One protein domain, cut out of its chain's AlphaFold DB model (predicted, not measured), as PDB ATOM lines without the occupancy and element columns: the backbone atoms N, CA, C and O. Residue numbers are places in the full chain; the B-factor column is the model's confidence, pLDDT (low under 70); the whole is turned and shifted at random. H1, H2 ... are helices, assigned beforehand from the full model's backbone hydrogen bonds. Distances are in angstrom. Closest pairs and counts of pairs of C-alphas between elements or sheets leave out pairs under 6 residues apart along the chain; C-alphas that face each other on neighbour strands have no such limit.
ATOM      1  N   MET A 127     -23.752  49.142  17.687       85.88
ATOM      2  CA  MET A 127     -25.009  49.468  18.384       85.88
ATOM      3  C   MET A 127     -26.150  49.767  17.392       85.88
ATOM      4  O   MET A 127     -27.309  49.440  17.635       85.88
ATOM      5  N   SER A 128     -25.804  50.330  16.229       89.00
ATOM      6  CA  SER A 128     -26.730  50.591  15.123       89.00
ATOM      7  C   SER A 128     -27.304  49.308  14.506       89.00
ATOM      8  O   SER A 128     -28.510  49.221  14.268       89.00
ATOM      9  N   GLU A 129     -26.473  48.288  14.279       89.75
ATOM     10  CA  GLU A 129     -26.911  46.996  13.738       89.75
ATOM     11  C   GLU A 129     -27.787  46.233  14.728       89.75
ATOM     12  O   GLU A 129     -28.866  45.774  14.341       89.75
ATOM     13  N   LYS A 130     -27.404  46.209  16.013       91.75
ATOM     14  CA  LYS A 130     -28.220  45.627  17.091       91.75
ATOM     15  C   LYS A 130     -29.602  46.270  17.147       91.75
ATOM     16  O   LYS A 130     -30.619  45.574  17.112       91.75
ATOM     17  N   ARG A 131     -29.652  47.607  17.132       92.38
ATOM     18  CA  ARG A 131     -30.902  48.377  17.095       92.38
ATOM     19  C   ARG A 131     -31.733  48.055  15.854       92.38
ATOM     20  O   ARG A 131     -32.931  47.805  15.959       92.38
ATOM     21  N   ARG A 132     -31.118  48.027  14.665       93.31
ATOM     22  CA  ARG A 132     -31.814  47.711  13.404       93.31
ATOM     23  C   ARG A 132     -32.402  46.300  13.420       93.31
ATOM     24  O   ARG A 132     -33.541  46.119  12.989       93.31
ATOM     25  N   ARG A 133     -31.642  45.317  13.911       92.56
ATOM     26  CA  ARG A 133     -32.075  43.920  14.036       92.56
ATOM     27  C   ARG A 133     -33.260  43.805  14.991       92.56
ATOM     28  O   ARG A 133     -34.275  43.217  14.623       92.56
ATOM     29  N   ALA A 134     -33.173  44.438  16.156       93.81
ATOM     30  CA  ALA A 134     -34.241  44.439  17.145       93.81
ATOM     31  C   ALA A 134     -35.525  45.105  16.627       93.81
ATOM     32  O   ALA A 134     -36.599  44.522  16.737       93.81
ATOM     33  N   VAL A 135     -35.428  46.259  15.956       95.12
ATOM     34  CA  VAL A 135     -36.594  46.913  15.331       95.12
ATOM     35  C   VAL A 135     -37.228  46.024  14.259       95.12
ATOM     36  O   VAL A 135     -38.452  45.906  14.203       95.12
ATOM     37  N   LYS A 136     -36.420  45.393  13.397       95.06
ATOM     38  CA  LYS A 136     -36.928  44.468  12.372       95.06
ATOM     39  C   LYS A 136     -37.685  43.304  13.015       95.06
ATOM     40  O   LYS A 136     -38.769  42.959  12.555       95.06
ATOM     41  N   ARG A 137     -37.131  42.736  14.085       94.19
ATOM     42  CA  ARG A 137     -37.755  41.652  14.839       94.19
ATOM     43  C   ARG A 137     -39.062  42.089  15.501       94.19
ATOM     44  O   ARG A 137     -40.074  41.418  15.326       94.19
ATOM     45  N   GLY A 138     -39.063  43.218  16.208       95.69
ATOM     46  CA  GLY A 138     -40.268  43.761  16.839       95.69
ATOM     47  C   GLY A 138     -41.400  43.955  15.829       95.69
ATOM     48  O   GLY A 138     -42.523  43.538  16.083       95.69
ATOM     49  N   ARG A 139     -41.083  44.472  14.634       96.69
ATOM     50  CA  ARG A 139     -42.041  44.565  13.519       96.69
ATOM     51  C   ARG A 139     -42.562  43.202  13.084       96.69
ATOM     52  O   ARG A 139     -43.765  43.031  13.014       96.69
ATOM     53  N   SER A 140     -41.687  42.215  12.890       95.75
ATOM     54  CA  SER A 140     -42.137  40.873  12.503       95.75
ATOM     55  C   SER A 140     -43.036  40.198  13.550       95.75
ATOM     56  O   SER A 140     -43.939  39.452  13.179       95.75
ATOM     57  N   LEU A 141     -42.823  40.469  14.845       96.50
ATOM     58  CA  LEU A 141     -43.712  40.000  15.911       96.50
ATOM     59  C   LEU A 141     -45.071  40.708  15.851       96.50
ATOM     60  O   LEU A 141     -46.098  40.045  15.961       96.50
ATOM     61  N   LEU A 142     -45.082  42.026  15.638       97.69
ATOM     62  CA  LEU A 142     -46.316  42.798  15.463       97.69
ATOM     63  C   LEU A 142     -47.104  42.344  14.232       97.69
ATOM     64  O   LEU A 142     -48.295  42.088  14.353       97.69
ATOM     65  N   ASP A 143     -46.443  42.149  13.092       96.69
ATOM     66  CA  ASP A 143     -47.084  41.687  11.860       96.69
ATOM     67  C   ASP A 143     -47.756  40.316  12.061       96.69
ATOM     68  O   ASP A 143     -48.868  40.086  11.589       96.69
ATOM     69  N   ALA A 144     -47.113  39.405  12.804       96.00
ATOM     70  CA  ALA A 144     -47.691  38.102  13.132       96.00
ATOM     71  C   ALA A 144     -48.853  38.201  14.142       96.00
ATOM     72  O   ALA A 144     -49.835  37.465  14.026       96.00
ATOM     73  N   LEU A 145     -48.780  39.118  15.116       97.06
ATOM     74  CA  LEU A 145     -49.897  39.411  16.023       97.06
ATOM     75  C   LEU A 145     -51.098  40.001  15.269       97.06
ATOM     76  O   LEU A 145     -52.237  39.620  15.543       97.06
ATOM     77  N   ASP A 146     -50.854  40.903  14.321       96.44
ATOM     78  CA  ASP A 146     -51.894  41.551  13.522       96.44
ATOM     79  C   ASP A 146     -52.534  40.581  12.524       96.44
ATOM     80  O   ASP A 146     -53.761  40.553  12.413       96.44
ATOM     81  N   GLY A 147     -51.736  39.732  11.866       94.44
ATOM     82  CA  GLY A 147     -52.239  38.640  11.025       94.44
ATOM     83  C   GLY A 147     -53.175  37.715  11.801       94.44
ATOM     84  O   GLY A 147     -54.324  37.493  11.406       94.44
ATOM     85  N   MET A 148     -52.754  37.306  13.000       93.81
ATOM     86  CA  MET A 148     -53.577  36.487  13.882       93.81
ATOM     87  C   MET A 148     -54.848  37.211  14.334       93.81
ATOM     88  O   MET A 148     -55.924  36.611  14.382       93.81
ATOM     89  N   LYS A 149     -54.750  38.494  14.694       94.25
ATOM     90  CA  LYS A 149     -55.908  39.301  15.090       94.25
ATOM     91  C   LYS A 149     -56.921  39.390  13.951       94.25
ATOM     92  O   LYS A 149     -58.119  39.272  14.198       94.25
ATOM     93  N   LEU A 150     -56.454  39.570  12.718       95.31
ATOM     94  CA  LEU A 150     -57.312  39.594  11.540       95.31
ATOM     95  C   LEU A 150     -57.986  38.235  11.313       95.31
ATOM     96  O   LEU A 150     -59.202  38.193  11.127       95.31
ATOM     97  N   ALA A 151     -57.232  37.135  11.407       92.50
ATOM     98  CA  ALA A 151     -57.765  35.779  11.288       92.50
ATOM     99  C   ALA A 151     -58.890  35.521  12.306       92.50
ATOM    100  O   ALA A 151     -59.955  35.023  11.937       92.50
ATOM    101  N   LEU A 152     -58.702  35.958  13.557       92.00
ATOM    102  CA  LEU A 152     -59.710  35.853  14.615       92.00
ATOM    103  C   LEU A 152     -60.989  36.628  14.305       92.00
ATOM    104  O   LEU A 152     -62.082  36.115  14.529       92.00
ATOM    105  N   VAL A 153     -60.866  37.854  13.790       95.06
ATOM    106  CA  VAL A 153     -62.030  38.662  13.388       95.06
ATOM    107  C   VAL A 153     -62.794  37.990  12.244       95.06
ATOM    108  O   VAL A 153     -64.013  38.102  12.170       95.06
ATOM    109  N   GLN A 154     -62.098  37.234  11.395       94.69
ATOM    110  CA  GLN A 154     -62.697  36.423  10.335       94.69
ATOM    111  C   GLN A 154     -63.257  35.077  10.835       94.69
ATOM    112  O   GLN A 154     -63.789  34.306  10.040       94.69
ATOM    113  N   GLY A 155     -63.146  34.769  12.133       93.31
ATOM    114  CA  GLY A 155     -63.584  33.496  12.715       93.31
ATOM    115  C   GLY A 155     -62.650  32.315  12.424       93.31
ATOM    116  O   GLY A 155     -63.034  31.163  12.613       93.31
ATOM    117  N   THR A 156     -61.427  32.584  11.969       90.31
ATOM    118  CA  THR A 156     -60.407  31.573  11.661       90.31
ATOM    119  C   THR A 156     -59.268  31.606  12.683       90.31
ATOM    120  O   THR A 156     -59.053  32.592  13.385       90.31
ATOM    121  N   ASN A 157     -58.525  30.505  12.787       85.25
ATOM    122  CA  ASN A 157     -57.321  30.414  13.610       85.25
ATOM    123  C   ASN A 157     -56.176  29.899  12.737       85.25
ATOM    124  O   ASN A 157     -56.093  28.696  12.495       85.25
ATOM    125  N   ASP A 158     -55.317  30.794  12.246       85.62
ATOM    126  CA  ASP A 158     -54.206  30.410  11.375       85.62
ATOM    127  C   ASP A 158     -52.994  29.899  12.190       85.62
ATOM    128  O   ASP A 158     -52.379  30.669  12.940       85.62
ATOM    129  N   PRO A 159     -52.596  28.616  12.057       88.00
ATOM    130  CA  PRO A 159     -51.388  28.095  12.697       88.00
ATOM    131  C   PRO A 159     -50.095  28.712  12.142       88.00
ATOM    132  O   PRO A 159     -49.044  28.609  12.781       88.00
ATOM    133  N   SER A 160     -50.127  29.338  10.961       91.50
ATOM    134  CA  SER A 160     -48.948  29.936  10.335       91.50
ATOM    135  C   SER A 160     -48.429  31.148  11.122       91.50
ATOM    136  O   SER A 160     -47.224  31.235  11.385       91.50
ATOM    137  N   ASP A 161     -49.326  32.008  11.609       91.94
ATOM    138  CA  ASP A 161     -48.977  33.176  12.422       91.94
ATOM    139  C   ASP A 161     -48.502  32.784  13.825       91.94
ATOM    140  O   ASP A 161     -47.527  33.345  14.329       91.94
ATOM    141  N   LEU A 162     -49.088  31.736  14.420       92.56
ATOM    142  CA  LEU A 162     -48.582  31.159  15.673       92.56
ATOM    143  C   LEU A 162     -47.136  30.678  15.537       92.56
ATOM    144  O   LEU A 162     -46.292  30.970  16.387       92.56
ATOM    145  N   ARG A 163     -46.818  29.976  14.446       93.25
ATOM    146  CA  ARG A 163     -45.450  29.506  14.184       93.25
ATOM    147  C   ARG A 163     -44.470  30.663  14.000       93.25
ATOM    148  O   ARG A 163     -43.337  30.563  14.469       93.25
ATOM    149  N   ARG A 164     -44.888  31.751  13.344       93.69
ATOM    150  CA  ARG A 164     -44.072  32.968  13.191       93.69
ATOM    151  C   ARG A 164     -43.784  33.629  14.538       93.69
ATOM    152  O   ARG A 164     -42.635  33.994  14.777       93.69
ATOM    153  N   LEU A 165     -44.771  33.706  15.434       94.50
ATOM    154  CA  LEU A 165     -44.569  34.229  16.790       94.50
ATOM    155  C   LEU A 165     -43.574  33.384  17.585       94.50
ATOM    156  O   LEU A 165     -42.622  33.931  18.136       94.50
ATOM    157  N   VAL A 166     -43.732  32.057  17.585       94.69
ATOM    158  CA  VAL A 166     -42.797  31.149  18.273       94.69
ATOM    159  C   VAL A 166     -41.374  31.303  17.730       94.69
ATOM    160  O   VAL A 166     -40.417  31.346  18.502       94.69
ATOM    161  N   ALA A 167     -41.212  31.409  16.408       93.75
ATOM    162  CA  ALA A 167     -39.904  31.625  15.796       93.75
ATOM    163  C   ALA A 167     -39.290  32.975  16.205       93.75
ATOM    164  O   ALA A 167     -38.119  33.023  16.577       93.75
ATOM    165  N   GLY A 168     -40.080  34.053  16.194       93.19
ATOM    166  CA  GLY A 168     -39.626  35.384  16.597       93.19
ATOM    167  C   GLY A 168     -39.255  35.476  18.081       93.19
ATOM    168  O   GLY A 168     -38.282  36.143  18.428       93.19
ATOM    169  N   LEU A 169     -39.974  34.775  18.962       94.31
ATOM    170  CA  LEU A 169     -39.657  34.721  20.394       94.31
ATOM    171  C   LEU A 169     -38.349  33.974  20.681       94.31
ATOM    172  O   LEU A 169     -37.592  34.390  21.552       94.31
ATOM    173  N   ARG A 170     -38.047  32.914  19.920       93.00
ATOM    174  CA  ARG A 170     -36.789  32.156  20.054       93.00
ATOM    175  C   ARG A 170     -35.558  32.953  19.624       93.00
ATOM    176  O   ARG A 170     -34.485  32.761  20.187       93.00
ATOM    177  N   ASP A 171     -35.703  33.834  18.640       88.56
ATOM    178  CA  ASP A 171     -34.621  34.693  18.152       88.56
ATOM    179  C   ASP A 171     -34.455  35.930  19.049       88.56
ATOM    180  O   ASP A 171     -34.812  37.036  18.654       88.56
ATOM    181  N   ARG A 172     -33.976  35.762  20.290       83.25
ATOM    182  CA  ARG A 172     -33.792  36.875  21.238       83.25
ATOM    183  C   ARG A 172     -32.334  37.353  21.267       83.25
ATOM    184  O   ARG A 172     -31.512  36.744  21.957       83.25
ATOM    185  N   PRO A 173     -31.978  38.433  20.544       77.00
ATOM    186  CA  PRO A 173     -30.666  39.049  20.695       77.00
ATOM    187  C   PRO A 173     -30.523  39.671  22.093       77.00
ATOM    188  O   PRO A 173     -31.513  39.997  22.749       77.00
ATOM    189  N   GLY A 174     -29.280  39.853  22.543       83.69
ATOM    190  CA  GLY A 174     -28.998  40.644  23.744       83.69
ATOM    191  C   GLY A 174     -29.455  42.104  23.600       83.69
ATOM    192  O   GLY A 174     -29.865  42.532  22.521       83.69
ATOM    193  N   GLY A 175     -29.355  42.876  24.685       86.56
ATOM    194  CA  GLY A 175     -29.826  44.266  24.729       86.56
ATOM    195  C   GLY A 175     -29.281  45.139  23.593       86.56
ATOM    196  O   GLY A 175     -28.113  45.027  23.193       86.56
ATOM    197  N   THR A 176     -30.134  46.025  23.076       89.69
ATOM    198  CA  THR A 176     -29.787  46.936  21.972       89.69
ATOM    199  C   THR A 176     -28.989  48.147  22.439       89.69
ATOM    200  O   THR A 176     -28.341  48.808  21.626       89.69
ATOM    201  N   GLY A 177     -29.025  48.419  23.749       90.44
ATOM    202  CA  GLY A 177     -28.423  49.587  24.387       90.44
ATOM    203  C   GLY A 177     -29.272  50.854  24.305       90.44
ATOM    204  O   GLY A 177     -28.820  51.916  24.725       90.44
ATOM    205  N   ASP A 178     -30.494  50.736  23.788       93.06
ATOM    206  CA  ASP A 178     -31.555  51.730  23.883       93.06
ATOM    207  C   ASP A 178     -32.638  51.159  24.809       93.06
ATOM    208  O   ASP A 178     -33.416  50.293  24.410       93.06
ATOM    209  N   ALA A 179     -32.661  51.619  26.062       94.50
ATOM    210  CA  ALA A 179     -33.537  51.064  27.093       94.50
ATOM    211  C   ALA A 179     -35.027  51.170  26.728       94.50
ATOM    212  O   ALA A 179     -35.786  50.249  27.012       94.50
ATOM    213  N   GLY A 180     -35.439  52.253  26.057       96.31
ATOM    214  CA  GLY A 180     -36.832  52.427  25.643       96.31
ATOM    215  C   GLY A 180     -37.226  51.462  24.525       96.31
ATOM    216  O   GLY A 180     -38.339  50.940  24.513       96.31
ATOM    217  N   LEU A 181     -36.308  51.174  23.596       95.50
ATOM    218  CA  LEU A 181     -36.546  50.156  22.572       95.50
ATOM    219  C   LEU A 181     -36.621  48.750  23.181       95.50
ATOM    220  O   LEU A 181     -37.507  47.981  22.813       95.50
ATOM    221  N   ASP A 182     -35.703  48.428  24.092       95.38
ATOM    222  CA  ASP A 182     -35.663  47.126  24.761       95.38
ATOM    223  C   ASP A 182     -36.947  46.889  25.582       95.38
ATOM    224  O   ASP A 182     -37.521  45.801  25.519       95.38
ATOM    225  N   GLU A 183     -37.457  47.918  26.269       97.44
ATOM    226  CA  GLU A 183     -38.729  47.875  27.006       97.44
ATOM    227  C   GLU A 183     -39.929  47.612  26.085       97.44
ATOM    228  O   GLU A 183     -40.728  46.707  26.339       97.44
ATOM    229  N   VAL A 184     -40.045  48.356  24.980       97.62
ATOM    230  CA  VAL A 184     -41.146  48.171  24.022       97.62
ATOM    231  C   VAL A 184     -41.105  46.776  23.402       97.62
ATOM    232  O   VAL A 184     -42.146  46.135  23.253       97.62
ATOM    233  N   ILE A 185     -39.917  46.276  23.055       96.38
ATOM    234  CA  ILE A 185     -39.782  44.922  22.516       96.38
ATOM    235  C   ILE A 185     -40.174  43.881  23.562       96.38
ATOM    236  O   ILE A 185     -40.924  42.970  23.221       96.38
ATOM    237  N   ALA A 186     -39.756  44.032  24.819       96.38
ATOM    238  CA  ALA A 186     -40.167  43.133  25.895       96.38
ATOM    239  C   ALA A 186     -41.695  43.126  26.100       96.38
ATOM    240  O   ALA A 186     -42.289  42.068  26.303       96.38
ATOM    241  N   ALA A 187     -42.361  44.277  25.976       97.94
ATOM    242  CA  ALA A 187     -43.821  44.353  26.045       97.94
ATOM    243  C   ALA A 187     -44.510  43.610  24.882       97.94
ATOM    244  O   ALA A 187     -45.533  42.949  25.080       97.94
ATOM    245  N   ILE A 188     -43.942  43.679  23.672       97.62
ATOM    246  CA  ILE A 188     -44.425  42.915  22.509       97.62
ATOM    247  C   ILE A 188     -44.210  41.409  22.726       97.62
ATOM    248  O   ILE A 188     -45.120  40.624  22.459       97.62
ATOM    249  N   GLU A 189     -43.040  41.005  23.234       96.12
ATOM    250  CA  GLU A 189     -42.721  39.608  23.567       96.12
ATOM    251  C   GLU A 189     -43.730  39.033  24.566       96.12
ATOM    252  O   GLU A 189     -44.345  38.006  24.289       96.12
ATOM    253  N   LEU A 190     -43.984  39.749  25.666       97.38
ATOM    254  CA  LEU A 190     -44.969  39.357  26.674       97.38
ATOM    255  C   LEU A 190     -46.355  39.143  26.053       97.38
ATOM    256  O   LEU A 190     -47.052  38.176  26.364       97.38
ATOM    257  N   ARG A 191     -46.771  40.039  25.150       97.12
ATOM    258  CA  ARG A 191     -48.060  39.899  24.471       97.12
ATOM    259  C   ARG A 191     -48.101  38.646  23.597       97.12
ATOM    260  O   ARG A 191     -49.109  37.943  23.617       97.12
ATOM    261  N   ALA A 192     -47.033  38.370  22.855       96.75
ATOM    262  CA  ALA A 192     -46.918  37.171  22.033       96.75
ATOM    263  C   ALA A 192     -46.952  35.885  22.874       96.75
ATOM    264  O   ALA A 192     -47.665  34.950  22.517       96.75
ATOM    265  N   GLU A 193     -46.257  35.857  24.011       96.56
ATOM    266  CA  GLU A 193     -46.271  34.726  24.948       96.56
ATOM    267  C   GLU A 193     -47.672  34.458  25.500       96.56
ATOM    268  O   GLU A 193     -48.138  33.318  25.484       96.56
ATOM    269  N   VAL A 194     -48.387  35.507  25.914       97.25
ATOM    270  CA  VAL A 194     -49.776  35.384  26.378       97.25
ATOM    271  C   VAL A 194     -50.676  34.825  25.277       97.25
ATOM    272  O   VAL A 194     -51.515  33.966  25.547       97.25
ATOM    273  N   GLU A 195     -50.526  35.282  24.031       94.75
ATOM    274  CA  GLU A 195     -51.341  34.774  22.922       94.75
ATOM    275  C   GLU A 195     -51.040  33.313  22.575       94.75
ATOM    276  O   GLU A 195     -51.964  32.581  22.221       94.75
ATOM    277  N   ILE A 196     -49.794  32.864  22.733       93.50
ATOM    278  CA  ILE A 196     -49.433  31.447  22.606       93.50
ATOM    279  C   ILE A 196     -50.057  30.641  23.752       93.50
ATOM    280  O   ILE A 196     -50.744  29.652  23.500       93.50
ATOM    281  N   ALA A 197     -49.906  31.096  24.999       95.19
ATOM    282  CA  ALA A 197     -50.445  30.416  26.176       95.19
ATOM    283  C   ALA A 197     -51.973  30.253  26.110       95.19
ATOM    284  O   ALA A 197     -52.504  29.179  26.391       95.19
ATOM    285  N   LYS A 198     -52.689  31.285  25.644       92.69
ATOM    286  CA  LYS A 198     -54.150  31.252  25.450       92.69
ATOM    287  C   LYS A 198     -54.624  30.166  24.483       92.69
ATOM    288  O   LYS A 198     -55.805  29.836  24.484       92.69
ATOM    289  N   ARG A 199     -53.741  29.651  23.629       87.75
ATOM    290  CA  ARG A 199     -54.067  28.685  22.574       87.75
ATOM    291  C   ARG A 199     -53.533  27.286  22.875       87.75
ATOM    292  O   ARG A 199     -53.611  26.424  22.007       87.75
TER     293      ARG A 199
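What this domain is: This is residues 127 to 199 of the 201 residues of an uncharacterized protein of Starkeya novella (UniProt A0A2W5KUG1). The model is a three-helix up-and-down bundle drawn out as a rod: the long helix H1 makes the length, and the shorter H2 and H3 pack on its middle part and on each other. H2 folds back along H1, and H3 turns again to run the same way as H1. The printed part has 73 residues with three named helices, in the order H1, H2, H3, and no named strand; its class is all helix. It is compact, with a radius of gyration of the C-alphas of 12.8 A, and spans 42 by 18 by 18 A.

Where its parts are: H1 covers residues 127 to 153, from C-alpha 127 at (-25.009, 49.468, 18.384) to C-alpha 153 at (-62.030, 38.662, 13.388), a length of 38.9 A. A tight link of 5 residues leads to H2, residues 159 to 170, 16.8 A long. A short link of 8 residues leads to H3, residues 179 to 197, 26.7 A long, which ends with C-alpha 197 at (-50.445, 30.416, 26.176).

How they stand to each other: In the bundle, each helix runs against the one before it. H1 touches H2 with residues 137 to 148 alone; the closest C-alphas, those of Ala 144 and Asp 161, are 5.1 A apart. These two form a helical hairpin, opposite ways at a shallow tilt of 25 degrees. H1 touches H3 with residues 134 to 145 alone, and the closest C-alphas, of Gly 138 and Ile 185, are 5.8 A apart. They run the same way at a shallow tilt of 32 degrees, only just short of steep. H2 and H3 form a second helical hairpin, opposite ways at a steep tilt of 43 degrees. H3 touches H2 with residues 189 to 196 alone; the closest C-alphas, of Leu 165 and Ala 192, are 6.5 A apart. In H1, H2 and H3 every O i to N i+4 pair is within hydrogen-bond range.

The domain as a whole: The C-alphas farthest apart, of Met 127 and Gly 155, are 42.1 A apart. The printed part has no cut, and neither link is long. Its mean pLDDT is 93.2, and no printed residue is under 70.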